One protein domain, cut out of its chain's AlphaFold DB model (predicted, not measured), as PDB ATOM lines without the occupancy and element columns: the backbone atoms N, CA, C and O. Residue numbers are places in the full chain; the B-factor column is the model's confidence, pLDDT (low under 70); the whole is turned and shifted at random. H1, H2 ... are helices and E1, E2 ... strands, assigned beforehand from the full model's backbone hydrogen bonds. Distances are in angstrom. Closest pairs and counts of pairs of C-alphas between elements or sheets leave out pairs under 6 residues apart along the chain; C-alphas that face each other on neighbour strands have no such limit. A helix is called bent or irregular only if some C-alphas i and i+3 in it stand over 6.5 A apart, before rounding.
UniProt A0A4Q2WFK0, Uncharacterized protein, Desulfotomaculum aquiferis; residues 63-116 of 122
ATOM      1  N   GLU A  63     378.602 252.093 403.594       81.44
ATOM      2  CA  GLU A  63     378.962 252.293 405.005       81.44
ATOM      3  C   GLU A  63     378.255 253.506 405.634       81.44
ATOM      4  O   GLU A  63     378.232 253.665 406.857       81.44
ATOM      5  N   LYS A  64     377.663 254.378 404.808       81.88
ATOM      6  CA  LYS A  64     376.933 255.578 405.236       81.88
ATOM      7  C   LYS A  64     375.422 255.460 405.059       81.88
ATOM      8  O   LYS A  64     374.717 256.449 405.290       81.88
ATOM      9  N   LEU A  65     374.915 254.292 404.668       86.69
ATOM     10  CA  LEU A  65     373.483 254.044 404.554       86.69
ATOM     11  C   LEU A  65     372.837 253.893 405.935       86.69
ATOM     12  O   LEU A  65     373.348 253.227 406.833       86.69
ATOM     13  N   ILE A  66     371.688 254.538 406.100       85.25
ATOM     14  CA  ILE A  66     370.797 254.390 407.246       85.25
ATOM     15  C   ILE A  66     369.487 253.809 406.731       85.25
ATOM     16  O   ILE A  66     368.880 254.368 405.817       85.25
ATOM     17  N   SER A  67     369.021 252.736 407.369       88.12
ATOM     18  CA  SER A  67     367.715 252.136 407.098       88.12
ATOM     19  C   SER A  67     366.682 252.642 408.105       88.12
ATOM     20  O   SER A  67     366.870 252.553 409.320       88.12
ATOM     21  N   LEU A  68     365.564 253.157 407.604       86.62
ATOM     22  CA  LEU A  68     364.430 253.602 408.400       86.62
ATOM     23  C   LEU A  68     363.210 252.727 408.105       86.62
ATOM     24  O   LEU A  68     362.689 252.712 406.991       86.62
ATOM     25  N   ASN A  69     362.719 252.034 409.131       87.88
ATOM     26  CA  ASN A  69     361.488 251.256 409.039       87.88
ATOM     27  C   ASN A  69     360.266 252.178 409.180       87.88
ATOM     28  O   ASN A  69     360.104 252.871 410.189       87.88
ATOM     29  N   MET A  70     359.389 252.181 408.176       85.31
ATOM     30  CA  MET A  70     358.217 253.063 408.154       85.31
ATOM     31  C   MET A  70     357.011 252.475 408.912       85.31
ATOM     32  O   MET A  70     356.096 253.210 409.294       85.31
ATOM     33  N   GLY A  71     357.056 251.187 409.260       85.75
ATOM     34  CA  GLY A  71     355.978 250.435 409.902       85.75
ATOM     35  C   GLY A  71     355.147 249.626 408.904       85.75
ATOM     36  O   GLY A  71     355.356 249.696 407.697       85.75
ATOM     37  N   SER A  72     354.201 248.840 409.422       89.38
ATOM     38  CA  SER A  72     353.315 248.013 408.599       89.38
ATOM     39  C   SER A  72     352.144 248.836 408.060       89.38
ATOM     40  O   SER A  72     351.432 249.477 408.830       89.38
ATOM     41  N   LEU A  73     351.897 248.746 406.756       89.00
ATOM     42  CA  LEU A  73     350.712 249.265 406.081       89.00
ATOM     43  C   LEU A  73     349.852 248.081 405.629       89.00
ATOM     44  O   LEU A  73     350.367 247.144 405.024       89.00
ATOM     45  N   LEU A  74     348.554 248.117 405.919       90.00
ATOM     46  CA  LEU A  74     347.589 247.177 405.358       90.00
ATOM     47  C   LEU A  74     346.770 247.925 404.309       90.00
ATOM     48  O   LEU A  74     346.162 248.944 404.627       90.00
ATOM     49  N   VAL A  75     346.783 247.444 403.071       89.50
ATOM     50  CA  VAL A  75     346.004 248.026 401.974       89.50
ATOM     51  C   VAL A  75     344.982 247.019 401.478       89.50
ATOM     52  O   VAL A  75     345.260 245.819 401.437       89.50
ATOM     53  N   ASN A  76     343.798 247.508 401.117       89.56
ATOM     54  CA  ASN A  76     342.804 246.700 400.424       89.56
ATOM     55  C   ASN A  76     343.174 246.630 398.940       89.56
ATOM     56  O   ASN A  76     343.524 247.653 398.346       89.56
ATOM     57  N   LEU A  77     343.137 245.435 398.363       89.12
ATOM     58  CA  LEU A  77     343.330 245.268 396.934       89.12
ATOM     59  C   LEU A  77     342.009 245.572 396.227       89.12
ATOM     60  O   LEU A  77     340.926 245.326 396.745       89.12
ATOM     61  N   ALA A  78     342.090 246.142 395.028       84.75
ATOM     62  CA  ALA A  78     340.912 246.384 394.202       84.75
ATOM     63  C   ALA A  78     340.467 245.079 393.515       84.75
ATOM     64  O   ALA A  78     340.405 245.004 392.289       84.75
ATOM     65  N   ASP A  79     340.234 244.023 394.298       85.19
ATOM     66  CA  ASP A  79     339.670 242.777 393.803       85.19
ATOM     67  C   ASP A  79     338.134 242.858 393.780       85.19
ATOM     68  O   ASP A  79     337.543 243.507 394.644       85.19
ATOM     69  N   PRO A  80     337.458 242.186 392.829       80.69
ATOM     70  CA  PRO A  80     335.999 242.250 392.700       80.69
ATOM     71  C   PRO A  80     335.228 241.855 393.971       80.69
ATOM     72  O   PRO A  80     334.071 242.237 394.118       80.69
ATOM     73  N   GLY A  81     335.854 241.087 394.873       83.06
ATOM     74  CA  GLY A  81     335.271 240.650 396.142       83.06
ATOM     75  C   GLY A  81     335.701 241.455 397.373       83.06
ATOM     76  O   GLY A  81     335.179 241.186 398.452       83.06
ATOM     77  N   GLY A  82     336.643 242.401 397.249       82.62
ATOM     78  CA  GLY A  82     337.167 243.213 398.360       82.62
ATOM     79  C   GLY A  82     337.695 242.397 399.546       82.62
ATOM     80  O   GLY A  82     337.653 242.858 400.688       82.62
ATOM     81  N   SER A  83     338.111 241.157 399.286       85.69
ATOM     82  CA  SER A  83     338.470 240.172 400.312       85.69
ATOM     83  C   SER A  83     339.977 240.032 400.481       85.69
ATOM     84  O   SER A  83     340.446 239.413 401.438       85.69
ATOM     85  N   ASN A  84     340.742 240.610 399.554       90.88
ATOM     86  CA  ASN A  84     342.176 240.446 399.503       90.88
ATOM     87  C   ASN A  84     342.869 241.697 400.041       90.88
ATOM     88  O   ASN A  84     342.667 242.812 399.568       90.88
ATOM     89  N   PHE A  85     343.751 241.499 401.017       91.75
ATOM     90  CA  PHE A  85     344.523 242.575 401.627       91.75
ATOM     91  C   PHE A  85     346.010 242.314 401.443       91.75
ATOM     92  O   PHE A  85     346.479 241.185 401.591       91.75
ATOM     93  N   MET A  86     346.771 243.373 401.182       92.19
ATOM     94  CA  MET A  86     348.225 243.306 401.126       92.19
ATOM     95  C   MET A  86     348.817 244.006 402.342       92.19
ATOM     96  O   MET A  86     348.517 245.167 402.628       92.19
ATOM     97  N   ARG A  87     349.685 243.296 403.065       93.12
ATOM     98  CA  ARG A  87     350.490 243.874 404.139       93.12
ATOM     99  C   ARG A  87     351.868 244.241 403.595       93.12
ATOM    100  O   ARG A  87     352.595 243.374 403.121       93.12
ATOM    101  N   LEU A  88     352.227 245.513 403.697       92.62
ATOM    102  CA  LEU A  88     353.506 246.068 403.266       92.62
ATOM    103  C   LEU A  88     354.308 246.523 404.483       92.62
ATOM    104  O   LEU A  88     353.757 247.138 405.390       92.62
ATOM    105  N   THR A  89     355.613 246.257 404.497       94.06
ATOM    106  CA  THR A  89     356.543 246.806 405.501       94.06
ATOM    107  C   THR A  89     357.689 247.520 404.783       94.06
ATOM    108  O   THR A  89     358.748 246.927 404.585       94.06
ATOM    109  N   PRO A  90     357.473 248.761 404.307       90.56
ATOM    110  CA  PRO A  90     358.494 249.490 403.569       90.56
ATOM    111  C   PRO A  90     359.667 249.907 404.467       90.56
ATOM    112  O   PRO A  90     359.488 250.379 405.598       90.56
ATOM    113  N   VAL A  91     360.872 249.761 403.918       91.12
ATOM    114  CA  VAL A  91     362.135 250.217 404.503       91.12
ATOM    115  C   VAL A  91     362.722 251.275 403.577       91.12
ATOM    116  O   VAL A  91     362.877 251.033 402.382       91.12
ATOM    117  N   LEU A  92     363.015 252.456 404.122       89.62
ATOM    118  CA  LEU A  92     363.665 253.541 403.397       89.62
ATOM    119  C   LEU A  92     365.155 253.547 403.733       89.62
ATOM    120  O   LEU A  92     365.520 253.788 404.882       89.62
ATOM    121  N   GLU A  93     366.000 253.331 402.734       89.56
ATOM    122  CA  GLU A  93     367.454 253.417 402.873       89.56
ATOM    123  C   GLU A  93     367.958 254.725 402.271       89.56
ATOM    124  O   GLU A  93     367.602 255.086 401.148       89.56
ATOM    125  N   TYR A  94     368.759 255.467 403.030       86.31
ATOM    126  CA  TYR A  94     369.298 256.746 402.579       86.31
ATOM    127  C   TYR A  94     370.685 257.013 403.154       86.31
ATOM    128  O   TYR A  94     371.033 256.556 404.241       86.31
ATOM    129  N   GLU A  95     371.485 257.799 402.437       87.06
ATOM    130  CA  GLU A  95     372.829 258.154 402.888       87.06
ATOM    131  C   GLU A  95     372.796 259.248 403.965       87.06
ATOM    132  O   GLU A  95     372.128 260.285 403.825       87.06
ATOM    133  N   LYS A  96     373.581 259.050 405.026       81.12
ATOM    134  CA  LYS A  96     373.813 260.032 406.086       81.12
ATOM    135  C   LYS A  96     374.714 261.165 405.591       81.12
ATOM    136  O   LYS A  96     375.914 261.195 405.854       81.12
ATOM    137  N   ASN A  97     374.123 262.146 404.921       80.75
ATOM    138  CA  ASN A  97     374.818 263.349 404.467       80.75
ATOM    139  C   ASN A  97     374.217 264.629 405.086       80.75
ATOM    140  O   ASN A  97     373.215 264.600 405.806       80.75
ATOM    141  N   LYS A  98     374.857 265.783 404.841       73.94
ATOM    142  CA  LYS A  98     374.422 267.080 405.398       73.94
ATOM    143  C   LYS A  98     373.012 267.485 404.940       73.94
ATOM    144  O   LYS A  98     372.353 268.222 405.667       73.94
ATOM    145  N   VAL A  99     372.559 266.986 403.788       77.00
ATOM    146  CA  VAL A  99     371.230 267.254 403.219       77.00
ATOM    147  C   VAL A  99     370.155 266.439 403.952       77.00
ATOM    148  O   VAL A  99     369.147 266.990 404.380       77.00
ATOM    149  N   ASN A 100     370.416 265.157 404.217       74.25
ATOM    150  CA  ASN A 100     369.446 264.219 404.799       74.25
ATOM    151  C   ASN A 100     369.433 264.184 406.337       74.25
ATOM    152  O   ASN A 100     368.721 263.381 406.941       74.25
ATOM    153  N   LYS A 101     370.197 265.055 407.008       76.62
ATOM    154  CA  LYS A 101     370.344 265.048 408.476       76.62
ATOM    155  C   LYS A 101     369.012 265.208 409.228       76.62
ATOM    156  O   LYS A 101     368.875 264.670 410.321       76.62
ATOM    157  N   LYS A 102     368.046 265.937 408.654       79.94
ATOM    158  CA  LYS A 102     366.736 266.235 409.273       79.94
ATOM    159  C   LYS A 102     365.616 265.267 408.879       79.94
ATOM    160  O   LYS A 102     364.550 265.288 409.491       79.94
ATOM    161  N   LEU A 103     365.868 264.397 407.902       81.12
ATOM    162  CA  LEU A 103     364.899 263.433 407.388       81.12
ATOM    163  C   LEU A 103     364.239 262.565 408.487       81.12
ATOM    164  O   LEU A 103     363.010 262.461 408.489       81.12
ATOM    165  N   PRO A 104     364.975 262.001 409.471       78.62
ATOM    166  CA  PRO A 104     364.346 261.171 410.501       78.62
ATOM    167  C   PRO A 104     363.428 261.967 411.443       78.62
ATOM    168  O   PRO A 104     362.400 261.455 411.887       78.62
ATOM    169  N   GLU A 105     363.742 263.235 411.727       80.56
ATOM    170  CA  GLU A 105     362.899 264.084 412.580       80.56
ATOM    171  C   GLU A 105     361.587 264.474 411.888       80.56
ATOM    172  O   GLU A 105     360.529 264.534 412.519       80.56
ATOM    173  N   GLU A 106     361.637 264.752 410.585       77.00
ATOM    174  CA  GLU A 106     360.455 265.093 409.792       77.00
ATOM    175  C   GLU A 106     359.516 263.900 409.610       77.00
ATOM    176  O   GLU A 106     358.299 264.043 409.762       77.00
ATOM    177  N   LEU A 107     360.073 262.714 409.354       77.50
ATOM    178  CA  LEU A 107     359.293 261.486 409.206       77.50
ATOM    179  C   LEU A 107     358.609 261.089 410.521       77.50
ATOM    180  O   LEU A 107     357.421 260.757 410.514       77.50
ATOM    181  N   ASN A 108     359.291 261.232 411.660       76.06
ATOM    182  CA  ASN A 108     358.684 260.978 412.969       76.06
ATOM    183  C   ASN A 108     357.568 261.977 413.315       76.06
ATOM    184  O   ASN A 108     356.521 261.571 413.823       76.06
ATOM    185  N   ARG A 109     357.731 263.267 412.986       77.94
ATOM    186  CA  ARG A 109     356.675 264.281 413.187       77.94
ATOM    187  C   ARG A 109     355.437 264.042 412.321       77.94
ATOM    188  O   ARG A 109     354.323 264.307 412.766       77.94
ATOM    189  N   LYS A 110     355.600 263.571 411.080       69.75
ATOM    190  CA  LYS A 110     354.456 263.254 410.205       69.75
ATOM    191  C   LYS A 110     353.717 261.999 410.657       69.75
ATOM    192  O   LYS A 110     352.489 261.999 410.641       69.75
ATOM    193  N   LYS A 111     354.446 260.974 411.112       68.94
ATOM    194  CA  LYS A 111     353.857 259.735 411.635       68.94
ATOM    195  C   LYS A 111     352.953 259.994 412.841       68.94
ATOM    196  O   LYS A 111     351.833 259.501 412.859       68.94
ATOM    197  N   SER A 112     353.388 260.825 413.791       62.06
ATOM    198  CA  SER A 112     352.566 261.173 414.960       62.06
ATOM    199  C   SER A 112     351.335 262.018 414.607       62.06
ATOM    200  O   SER A 112     350.280 261.855 415.219       62.06
ATOM    201  N   ARG A 113     351.433 262.888 413.590       60.44
ATOM    202  CA  ARG A 113     350.292 263.670 413.087       60.44
ATOM    203  C   ARG A 113     349.256 262.823 412.349       60.44
ATOM    204  O   ARG A 113     348.070 263.075 412.528       60.44
ATOM    205  N   SER A 114     349.660 261.834 411.546       58.97
ATOM    206  CA  SER A 114     348.688 260.998 410.820       58.97
ATOM    207  C   SER A 114     347.972 260.001 411.735       58.97
ATOM    208  O   SER A 114     346.812 259.689 411.490       58.97
ATOM    209  N   SER A 115     348.611 259.545 412.819       57.19
ATOM    210  CA  SER A 115     347.965 258.700 413.835       57.19
ATOM    211  C   SER A 115     346.965 259.449 414.727       57.19
ATOM    212  O   SER A 115     346.166 258.811 415.400       57.19
ATOM    213  N   GLY A 116     346.996 260.787 414.739       52.78
ATOM    214  CA  GLY A 116     346.086 261.623 415.532       52.78
ATOM    215  C   GLY A 116     344.778 262.012 414.831       52.78
ATOM    216  O   GLY A 116     343.926 262.614 415.474       52.78
TER     217      GLY A 116
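Overview. This is residues 63 to 116 of the 122 residues of an uncharacterized protein of Desulfotomaculum aquiferis (UniProt A0A4Q2WFK0). A long, narrow two-stranded ribbon, made of E1 then E2 along one side and E3 then E4 along the other, ends in a loop whose residues 78 to 83 stick out; from the ribbon's other end, helix H1 folds back beside its E1 and E4 half, with few contacts. The 54 printed residues hold four named strands and one named helix, in the order E1, E2, E3, E4, H1, a mixed class. The strands form two antiparallel sheets, E1 - E4 and E2 - E3. The whole is flat and only just extended, close to loose, with a radius of gyration of the C-alphas of 15.3 A and spans of 48 by 29 by 13 A.

Arrangement. Look first at E1, residues 65 to 69, and E4, residues 91 to 95, antiparallel at 155 degrees, with N 66 and O 94 within hydrogen-bond range at 2.8 A. E2, residues 73 to 76, and E3, residues 85 to 88, form an antiparallel hairpin at 156 degrees, with N 75 and O 86 2.9 A apart. E3 runs on into E4 across a break of 2 residues, at 25 degrees. H1, residues 100 to 114, has its C-alpha of Pro 104 7.9 A from that of Leu 68, the closest pair with E1. It is apart from E2 and E3. In H1, 9 of 11 O i to N i+4 pairs are within hydrogen-bond range.

Along the chain. Find C-alpha 65 at (373.483, 254.044, 404.554), where E1 begins its 13.1 A; E4 covers 13.4 A. E2 spans 10.1 A and E3 9.8 A. H1 runs 21.9 A to C-alpha 114 at (348.688, 260.998, 410.820); it is irregular, with C-alphas 101 and 104 7.4 A apart.

Size, cuts and confidence. The C-alphas of Gly 81 and Lys 98, the two farthest apart, are 48.1 A apart. The printed part has no cut and no long link. Confidence is low, with pLDDT under 70, at residues 110 to 116.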